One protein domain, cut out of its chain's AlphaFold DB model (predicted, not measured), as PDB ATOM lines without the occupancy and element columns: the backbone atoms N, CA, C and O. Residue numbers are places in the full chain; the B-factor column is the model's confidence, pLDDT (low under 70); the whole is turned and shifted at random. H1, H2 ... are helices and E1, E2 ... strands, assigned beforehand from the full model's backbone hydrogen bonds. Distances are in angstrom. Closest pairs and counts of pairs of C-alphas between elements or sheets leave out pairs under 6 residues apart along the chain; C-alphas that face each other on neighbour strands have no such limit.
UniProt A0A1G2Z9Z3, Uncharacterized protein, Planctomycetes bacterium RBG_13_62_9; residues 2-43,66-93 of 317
ATOM      1  N   LEU A   2      13.331  75.594 107.416       57.09
ATOM      2  CA  LEU A   2      13.971  74.699 106.423       57.09
ATOM      3  C   LEU A   2      13.090  73.541 105.902       57.09
ATOM      4  O   LEU A   2      13.047  73.312 104.700       57.09
ATOM      5  N   GLN A   3      12.336  72.857 106.770       58.50
ATOM      6  CA  GLN A   3      11.417  71.777 106.354       58.50
ATOM      7  C   GLN A   3      10.214  72.271 105.528       58.50
ATOM      8  O   GLN A   3       9.685  71.520 104.721       58.50
ATOM      9  N   LEU A   4       9.787  73.527 105.711       58.47
ATOM     10  CA  LEU A   4       8.699  74.133 104.930       58.47
ATOM     11  C   LEU A   4       9.210  74.682 103.592       58.47
ATOM     12  O   LEU A   4       8.494  74.630 102.601       58.47
ATOM     13  N   ALA A   5      10.458  75.154 103.542       59.88
ATOM     14  CA  ALA A   5      11.102  75.576 102.299       59.88
ATOM     15  C   ALA A   5      11.338  74.400 101.331       59.88
ATOM     16  O   ALA A   5      11.239  74.584 100.125       59.88
ATOM     17  N   GLN A   6      11.561  73.185 101.852       66.25
ATOM     18  CA  GLN A   6      11.642  71.952 101.050       66.25
ATOM     19  C   GLN A   6      10.339  71.599 100.312       66.25
ATOM     20  O   GLN A   6      10.358  70.721  99.457       66.25
ATOM     21  N   ALA A   7       9.214  72.247 100.633       73.12
ATOM     22  CA  ALA A   7       7.952  72.028  99.933       73.12
ATOM     23  C   ALA A   7       7.869  72.769  98.585       73.12
ATOM     24  O   ALA A   7       6.956  72.495  97.808       73.12
ATOM     25  N   ILE A   8       8.785  73.706  98.311       80.12
ATOM     26  CA  ILE A   8       8.902  74.330  96.992       80.12
ATOM     27  C   ILE A   8       9.861  73.487  96.165       80.12
ATOM     28  O   ILE A   8      11.041  73.380  96.495       80.12
ATOM     29  N   ASP A   9       9.342  72.938  95.074       85.56
ATOM     30  CA  ASP A   9      10.128  72.227  94.078       85.56
ATOM     31  C   ASP A   9      10.095  72.977  92.743       85.56
ATOM     32  O   ASP A   9       9.135  73.688  92.427       85.56
ATOM     33  N   LEU A  10      11.171  72.840  91.974       88.62
ATOM     34  CA  LEU A  10      11.286  73.388  90.628       88.62
ATOM     35  C   LEU A  10      11.290  72.232  89.640       88.62
ATOM     36  O   LEU A  10      12.302  71.561  89.445       88.62
ATOM     37  N   GLU A  11      10.157  72.037  88.979       90.25
ATOM     38  CA  GLU A  11      10.032  71.039  87.927       90.25
ATOM     39  C   GLU A  11      10.331  71.655  86.556       90.25
ATOM     40  O   GLU A  11       9.781  72.693  86.174       90.25
ATOM     41  N   LEU A  12      11.205  70.996  85.794       89.50
ATOM     42  CA  LEU A  12      11.398  71.298  84.381       89.50
ATOM     43  C   LEU A  12      10.315  70.591  83.573       89.50
ATOM     44  O   LEU A  12      10.279  69.363  83.501       89.50
ATOM     45  N   ILE A  13       9.460  71.380  82.933       87.62
ATOM     46  CA  ILE A  13       8.369  70.862  82.115       87.62
ATOM     47  C   ILE A  13       8.833  70.807  80.662       87.62
ATOM     48  O   ILE A  13       9.213  71.817  80.068       87.62
ATOM     49  N   GLU A  14       8.804  69.611  80.083       84.75
ATOM     50  CA  GLU A  14       9.128  69.416  78.673       84.75
ATOM     51  C   GLU A  14       8.067  70.076  77.781       84.75
ATOM     52  O   GLU A  14       6.866  69.883  77.983       84.75
ATOM     53  N   ALA A  15       8.504  70.795  76.744       83.25
ATOM     54  CA  ALA A  15       7.610  71.503  75.826       83.25
ATOM     55  C   ALA A  15       6.471  70.636  75.239       83.25
ATOM     56  O   ALA A  15       5.345  71.122  75.205       83.25
ATOM     57  N   PRO A  16       6.674  69.352  74.857       86.88
ATOM     58  CA  PRO A  16       5.593  68.517  74.322       86.88
ATOM     59  C   PRO A  16       4.463  68.217  75.314       86.88
ATOM     60  O   PRO A  16       3.392  67.776  74.905       86.88
ATOM     61  N   ARG A  17       4.700  68.406  76.617       90.38
ATOM     62  CA  ARG A  17       3.699  68.195  77.668       90.38
ATOM     63  C   ARG A  17       2.907  69.453  77.985       90.38
ATOM     64  O   ARG A  17       1.914  69.347  78.692       90.38
ATOM     65  N   ALA A  18       3.341  70.615  77.509       92.25
ATOM     66  CA  ALA A  18       2.792  71.902  77.896       92.25
ATOM     67  C   ALA A  18       2.102  72.604  76.724       92.25
ATOM     68  O   ALA A  18       2.615  72.652  75.610       92.25
ATOM     69  N   LEU A  19       0.959  73.218  77.010       95.12
ATOM     70  CA  LEU A  19       0.221  74.083  76.104       95.12
ATOM     71  C   LEU A  19      -0.130  75.387  76.845       95.12
ATOM     72  O   LEU A  19      -1.086  75.425  77.625       95.12
ATOM     73  N   PRO A  20       0.647  76.460  76.643       95.00
ATOM     74  CA  PRO A  20       0.309  77.778  77.158       95.00
ATOM     75  C   PRO A  20      -0.791  78.409  76.296       95.00
ATOM     76  O   PRO A  20      -0.668  78.503  75.077       95.00
ATOM     77  N   VAL A  21      -1.860  78.872  76.937       96.31
ATOM     78  CA  VAL A  21      -2.901  79.703  76.328       96.31
ATOM     79  C   VAL A  21      -2.556  81.153  76.628       96.31
ATOM     80  O   VAL A  21      -2.585  81.583  77.786       96.31
ATOM     81  N   LEU A  22      -2.179  81.880  75.585       95.81
ATOM     82  CA  LEU A  22      -1.692  83.248  75.688       95.81
ATOM     83  C   LEU A  22      -2.845  84.250  75.755       95.81
ATOM     84  O   LEU A  22      -3.991  83.938  75.429       95.81
ATOM     85  N   ASP A  23      -2.526  85.454  76.208       94.38
ATOM     86  CA  ASP A  23      -3.390  86.611  76.041       94.38
ATOM     87  C   ASP A  23      -3.506  86.983  74.553       94.38
ATOM     88  O   ASP A  23      -2.546  86.833  73.794       94.38
ATOM     89  N   GLU A  24      -4.686  87.440  74.130       92.50
ATOM     90  CA  GLU A  24      -4.950  87.808  72.731       92.50
ATOM     91  C   GLU A  24      -4.177  89.067  72.310       92.50
ATOM     92  O   GLU A  24      -3.799  89.189  71.144       92.50
ATOM     93  N   ASP A  25      -3.892  89.963  73.259       94.50
ATOM     94  CA  ASP A  25      -3.248  91.254  73.009       94.50
ATOM     95  C   ASP A  25      -1.741  91.246  73.340       94.50
ATOM     96  O   ASP A  25      -0.990  92.095  72.848       94.50
ATOM     97  N   ASP A  26      -1.260  90.289  74.149       93.56
ATOM     98  CA  ASP A  26       0.164  90.150  74.487       93.56
ATOM     99  C   ASP A  26       0.638  88.690  74.540       93.56
ATOM    100  O   ASP A  26       0.424  87.960  75.509       93.56
ATOM    101  N   TYR A  27       1.431  88.305  73.537       91.38
ATOM    102  CA  TYR A  27       2.056  86.983  73.425       91.38
ATOM    103  C   TYR A  27       2.969  86.607  74.610       91.38
ATOM    104  O   TYR A  27       3.372  85.451  74.741       91.38
ATOM    105  N   ARG A  28       3.350  87.568  75.461       90.81
ATOM    106  CA  ARG A  28       4.186  87.337  76.652       90.81
ATOM    107  C   ARG A  28       3.380  86.944  77.885       90.81
ATOM    108  O   ARG A  28       3.971  86.474  78.861       90.81
ATOM    109  N   VAL A  29       2.067  87.151  77.866       92.88
ATOM    110  CA  VAL A  29       1.180  86.892  79.000       92.88
ATOM    111  C   VAL A  29       0.493  85.548  78.798       92.88
ATOM    112  O   VAL A  29      -0.156  85.306  77.789       92.88
ATOM    113  N   ILE A  30       0.637  84.658  79.781       95.06
ATOM    114  CA  ILE A  30      -0.030  83.353  79.799       95.06
ATOM    115  C   ILE A  30      -1.299  83.493  80.643       95.06
ATOM    116  O   ILE A  30      -1.205  83.786  81.837       95.06
ATOM    117  N   ARG A  31      -2.474  83.268  80.045       95.00
ATOM    118  CA  ARG A  31      -3.765  83.252  80.755       95.00
ATOM    119  C   ARG A  31      -4.015  81.915  81.439       95.00
ATOM    120  O   ARG A  31      -4.380  81.872  82.612       95.00
ATOM    121  N   TYR A  32      -3.780  80.835  80.701       95.94
ATOM    122  CA  TYR A  32      -3.899  79.470  81.199       95.94
ATOM    123  C   TYR A  32      -2.679  78.674  80.790       95.94
ATOM    124  O   TYR A  32      -2.149  78.835  79.695       95.94
ATOM    125  N   TYR A  33      -2.251  77.777  81.657       96.00
ATOM    126  CA  TYR A  33      -1.198  76.835  81.351       96.00
ATOM    127  C   TYR A  33      -1.733  75.431  81.507       96.00
ATOM    128  O   TYR A  33      -2.168  75.041  82.590       96.00
ATOM    129  N   VAL A  34      -1.731  74.702  80.399       96.56
ATOM    130  CA  VAL A  34      -2.241  73.342  80.331       96.56
ATOM    131  C   VAL A  34      -1.058  72.390  80.267       96.56
ATOM    132  O   VAL A  34      -0.150  72.584  79.463       96.56
ATOM    133  N   GLN A  35      -1.069  71.353  81.092       95.62
ATOM    134  CA  GLN A  35      -0.115  70.255  81.030       95.62
ATOM    135  C   GLN A  35      -0.841  68.946  80.781       95.62
ATOM    136  O   GLN A  35      -1.883  68.695  81.381       95.62
ATOM    137  N   HIS A  36      -0.278  68.096  79.929       94.94
ATOM    138  CA  HIS A  36      -0.789  66.762  79.667       94.94
ATOM    139  C   HIS A  36       0.323  65.719  79.775       94.94
ATOM    140  O   HIS A  36       1.339  65.791  79.079       94.94
ATOM    141  N   PHE A  37       0.138  64.729  80.647       93.31
ATOM    142  CA  PHE A  37       1.124  63.676  80.876       93.31
ATOM    143  C   PHE A  37       0.479  62.374  81.353       93.31
ATOM    144  O   PHE A  37      -0.654  62.339  81.821       93.31
ATOM    145  N   HIS A  38       1.224  61.276  81.244       92.25
ATOM    146  CA  HIS A  38       0.794  59.970  81.736       92.25
ATOM    147  C   HIS A  38       1.411  59.699  83.107       92.25
ATOM    148  O   HIS A  38       2.636  59.689  83.251       92.25
ATOM    149  N   GLN A  39       0.574  59.436  84.110       89.25
ATOM    150  CA  GLN A  39       1.016  59.125  85.465       89.25
ATOM    151  C   GLN A  39       0.824  57.638  85.772       89.25
ATOM    152  O   GLN A  39      -0.273  57.091  85.646       89.25
ATOM    153  N   LYS A  40       1.896  56.974  86.218       86.88
ATOM    154  CA  LYS A  40       1.820  55.612  86.761       86.88
ATOM    155  C   LYS A  40       1.286  55.672  88.190       86.88
ATOM    156  O   LYS A  40       1.890  56.311  89.047       86.88
ATOM    157  N   ARG A  41       0.182  54.982  88.466       81.94
ATOM    158  CA  ARG A  41      -0.358  54.826  89.820       81.94
ATOM    159  C   ARG A  41       0.275  53.633  90.528       81.94
ATOM    160  O   ARG A  41       0.634  52.631  89.915       81.94
ATOM    161  N   ASN A  42       0.305  53.711  91.856       72.50
ATOM    162  CA  ASN A  42       0.662  52.580  92.719       72.50
ATOM    163  C   ASN A  42      -0.399  51.460  92.706       72.50
ATOM    164  O   ASN A  42      -0.163  50.380  93.243       72.50
ATOM    165  N   ALA A  43      -1.554  51.694  92.073       69.88
ATOM    166  CA  ALA A  43      -2.563  50.675  91.829       69.88
ATOM    167  C   ALA A  43      -2.110  49.715  90.715       69.88
ATOM    168  O   ALA A  43      -1.702  50.131  89.628       69.88
ATOM    169  N   GLN A  66      -1.145  50.685  86.798       80.44
ATOM    170  CA  GLN A  66      -2.157  51.430  86.063       80.44
ATOM    171  C   GLN A  66      -1.564  52.767  85.603       80.44
ATOM    172  O   GLN A  66      -0.996  53.501  86.410       80.44
ATOM    173  N   VAL A  67      -1.703  53.077  84.317       88.06
ATOM    174  CA  VAL A  67      -1.332  54.374  83.738       88.06
ATOM    175  C   VAL A  67      -2.612  55.174  83.534       88.06
ATOM    176  O   VAL A  67      -3.581  54.628  83.012       88.06
ATOM    177  N   VAL A  68      -2.613  56.432  83.967       93.06
ATOM    178  CA  VAL A  68      -3.732  57.372  83.817       93.06
ATOM    179  C   VAL A  68      -3.256  58.575  83.014       93.06
ATOM    180  O   VAL A  68      -2.139  59.050  83.239       93.06
ATOM    181  N   ALA A  69      -4.081  59.055  82.086       94.94
ATOM    182  CA  ALA A  69      -3.821  60.304  81.382       94.94
ATOM    183  C   ALA A  69      -4.271  61.479  82.258       94.94
ATOM    184  O   ALA A  69      -5.441  61.573  82.629       94.94
ATOM    185  N   VAL A  70      -3.346  62.369  82.599       95.75
ATOM    186  CA  VAL A  70      -3.579  63.523  83.471       95.75
ATOM    187  C   VAL A  70      -3.541  64.790  82.630       95.75
ATOM    188  O   VAL A  70      -2.624  64.974  81.833       95.75
ATOM    189  N   THR A  71      -4.537  65.660  82.804       97.25
ATOM    190  CA  THR A  71      -4.528  67.025  82.264       97.25
ATOM    191  C   THR A  71      -4.684  68.015  83.405       97.25
ATOM    192  O   THR A  71      -5.688  67.980  84.111       97.25
ATOM    193  N   GLU A  72      -3.709  68.892  83.587       96.12
ATOM    194  CA  GLU A  72      -3.738  69.950  84.596       96.12
ATOM    195  C   GLU A  72      -3.866  71.301  83.900       96.12
ATOM    196  O   GLU A  72      -3.148  71.574  82.943       96.12
ATOM    197  N   ILE A  73      -4.803  72.128  84.350       96.88
ATOM    198  CA  ILE A  73      -5.033  73.477  83.835       96.88
ATOM    199  C   ILE A  73      -4.846  74.435  84.998       96.88
ATOM    200  O   ILE A  73      -5.556  74.330  85.995       96.88
ATOM    201  N   THR A  74      -3.929  75.387  84.861       96.00
ATOM    202  CA  THR A  74      -3.623  76.364  85.910       96.00
ATOM    203  C   THR A  74      -3.755  77.778  85.355       96.00
ATOM    204  O   THR A  74      -3.187  78.096  84.311       96.00
ATOM    205  N   SER A  75      -4.500  78.630  86.054       95.31
ATOM    206  CA  SER A  75      -4.573  80.076  85.837       95.31
ATOM    207  C   SER A  75      -3.884  80.821  86.988       95.31
ATOM    208  O   SER A  75      -3.228  80.235  87.850       95.31
ATOM    209  N   VAL A  76      -4.024  82.144  87.000       94.25
ATOM    210  CA  VAL A  76      -3.532  83.020  88.073       94.25
ATOM    211  C   VAL A  76      -4.205  82.738  89.426       94.25
ATOM    212  O   VAL A  76      -3.595  82.946  90.473       94.25
ATOM    213  N   ASP A  77      -5.453  82.278  89.408       94.56
ATOM    214  CA  ASP A  77      -6.343  82.228  90.568       94.56
ATOM    215  C   ASP A  77      -7.009  80.862  90.793       94.56
ATOM    216  O   ASP A  77      -7.519  80.616  91.888       94.56
ATOM    217  N   HIS A  78      -6.986  79.957  89.811       95.69
ATOM    218  CA  HIS A  78      -7.610  78.635  89.876       95.69
ATOM    219  C   HIS A  78      -6.737  77.551  89.232       95.69
ATOM    220  O   HIS A  78      -5.904  77.812  88.365       95.69
ATOM    221  N   TRP A  79      -6.937  76.309  89.660       96.56
ATOM    222  CA  TRP A  79      -6.364  75.128  89.027       96.56
ATOM    223  C   TRP A  79      -7.406  74.017  88.935       96.56
ATOM    224  O   TRP A  79      -8.297  73.911  89.780       96.56
ATOM    225  N   GLN A  80      -7.278  73.183  87.911       97.62
ATOM    226  CA  GLN A  80      -8.110  72.011  87.676       97.62
ATOM    227  C   GLN A  80      -7.241  70.834  87.259       97.62
ATOM    228  O   GLN A  80      -6.250  70.999  86.547       97.62
ATOM    229  N   ARG A  81      -7.640  69.634  87.668       97.44
ATOM    230  CA  ARG A  81      -6.992  68.380  87.306       97.44
ATOM    231  C   ARG A  81      -8.024  67.388  86.806       97.44
ATOM    232  O   ARG A  81      -8.972  67.038  87.510       97.44
ATOM    233  N   TYR A  82      -7.770  66.893  85.607       97.56
ATOM    234  CA  TYR A  82      -8.557  65.876  84.941       97.56
ATOM    235  C   TYR A  82      -7.755  64.579  84.867       97.56
ATOM    236  O   TYR A  82      -6.585  64.592  84.485       97.56
ATOM    237  N   GLU A  83      -8.384  63.459  85.195       96.00
ATOM    238  CA  GLU A  83      -7.843  62.112  85.004       96.00
ATOM    239  C   GLU A  83      -8.747  61.369  84.024       96.00
ATOM    240  O   GLU A  83      -9.955  61.310  84.220       96.00
ATOM    241  N   ASP A  84      -8.180  60.861  82.929       94.50
ATOM    242  CA  ASP A  84      -8.920  60.188  81.852       94.50
ATOM    243  C   ASP A  84     -10.156  60.986  81.370       94.50
ATOM    244  O   ASP A  84     -11.183  60.423  80.997       94.50
ATOM    245  N   LYS A  85     -10.003  62.322  81.309       94.88
ATOM    246  CA  LYS A  85     -11.011  63.337  80.924       94.88
ATOM    247  C   LYS A  85     -12.094  63.634  81.968       94.88
ATOM    248  O   LYS A  85     -12.967  64.453  81.696       94.88
ATOM    249  N   GLU A  86     -12.024  63.046  83.155       96.75
ATOM    250  CA  GLU A  86     -12.927  63.357  84.265       96.75
ATOM    251  C   GLU A  86     -12.271  64.349  85.227       96.75
ATOM    252  O   GLU A  86     -11.117  64.169  85.610       96.75
ATOM    253  N   LEU A  87     -12.992  65.402  85.626       97.19
ATOM    254  CA  LEU A  87     -12.514  66.353  86.633       97.19
ATOM    255  C   LEU A  87     -12.428  65.646  87.993       97.19
ATOM    256  O   LEU A  87     -13.452  65.271  88.560       97.19
ATOM    257  N   VAL A  88     -11.214  65.475  88.517       97.06
ATOM    258  CA  VAL A  88     -10.977  64.790  89.801       97.06
ATOM    259  C   VAL A  88     -10.633  65.741  90.938       97.06
ATOM    260  O   VAL A  88     -10.817  65.385  92.102       97.06
ATOM    261  N   ALA A  89     -10.118  66.930  90.626       96.38
ATOM    262  CA  ALA A  89      -9.809  67.948  91.618       96.38
ATOM    263  C   ALA A  89      -9.780  69.345  90.993       96.38
ATOM    264  O   ALA A  89      -9.397  69.514  89.838       96.38
ATOM    265  N   GLU A  90     -10.143  70.344  91.788       97.38
ATOM    266  CA  GLU A  90      -9.993  71.755  91.455       97.38
ATOM    267  C   GLU A  90      -9.835  72.591  92.724       97.38
ATOM    268  O   GLU A  90     -10.155  72.148  93.831       97.38
ATOM    269  N   GLY A  91      -9.337  73.813  92.575       95.62
ATOM    270  CA  GLY A  91      -9.208  74.735  93.691       95.62
ATOM    271  C   GLY A  91      -8.703  76.107  93.279       95.62
ATOM    272  O   GLY A  91      -8.412  76.367  92.113       95.62
ATOM    273  N   ARG A  92      -8.589  76.996  94.268       94.50
ATOM    274  CA  ARG A  92      -7.999  78.325  94.090       94.50
ATOM    275  C   ARG A  92      -6.500  78.308  94.329       94.50
ATOM    276  O   ARG A  92      -6.011  77.599  95.207       94.50
ATOM    277  N   VAL A  93      -5.794  79.130  93.570       90.12
ATOM    278  CA  VAL A  93      -4.357  79.360  93.696       90.12
ATOM    279  C   VAL A  93      -4.150  80.662  94.481       90.12
ATOM    280  O   VAL A  93      -4.671  81.699  94.076       90.12
TER     281      VAL A  93
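What this domain is: This is residues 2 to 43 and 66 to 93 of the 317 residues of an uncharacterized protein of Planctomycetes bacterium RBG_13_62_9 (UniProt A0A1G2Z9Z3). A single twisted sheet of five antiparallel strands makes the body, and a thin arm, residues 2 to 12, sticks out from it with the short helix H1 at its far tip. The sheet's order, E1 E2 E3 E4 E5, is also the order along the chain, after H1. The printed part has 70 residues, mostly strand by class, and is loose, with a radius of gyration of the C-alphas of 14.2 A and spans of 45 by 37 by 24 A.

How they stand to each other: H1, residues 2 to 5, is not on the sheet; it is too short for an O i to N i+4 pair, and its one O i to N i+3 pair is within hydrogen-bond range. E1, residues 18 to 22, is an edge strand and forms a hairpin with E2, residues 30 to 43, at 159 degrees; N 19 and O 34 are 2.8 A apart. E2 bends by 51 degrees at residue 40. Its other neighbour is E3, residues 66 to 74, antiparallel at 160 degrees, with N 35 and O 72 at 2.8 A. E3, E4, residues 78 to 83, and E5, residues 86 to 92, form a meander, each strand the antiparallel neighbour of the one before. N 73 and O 80 are 2.9 A apart, as are N 79 and O 91. E1 and E5 are apart.

Where its parts are: H1 begins at C-alpha 2 (13.971, 74.699, 106.423) and is 5.1 A long. E1 measures 12.4 A, E2 34.9 A, E3 25.0 A, E4 17.2 A and E5 18.6 A, ending at C-alpha 92 (-7.999, 78.325, 94.090).

The domain as a whole: The C-alphas of Asp 25 and Ala 43 are the two farthest apart, 44.7 A. Residues 44 to 65 are not printed; C-alphas 43 and 66 are 5.8 A apart across the cut. The link from H1 to E1 is long, 12 residues. Residues 2 to 6 and 43 have pLDDT under 70.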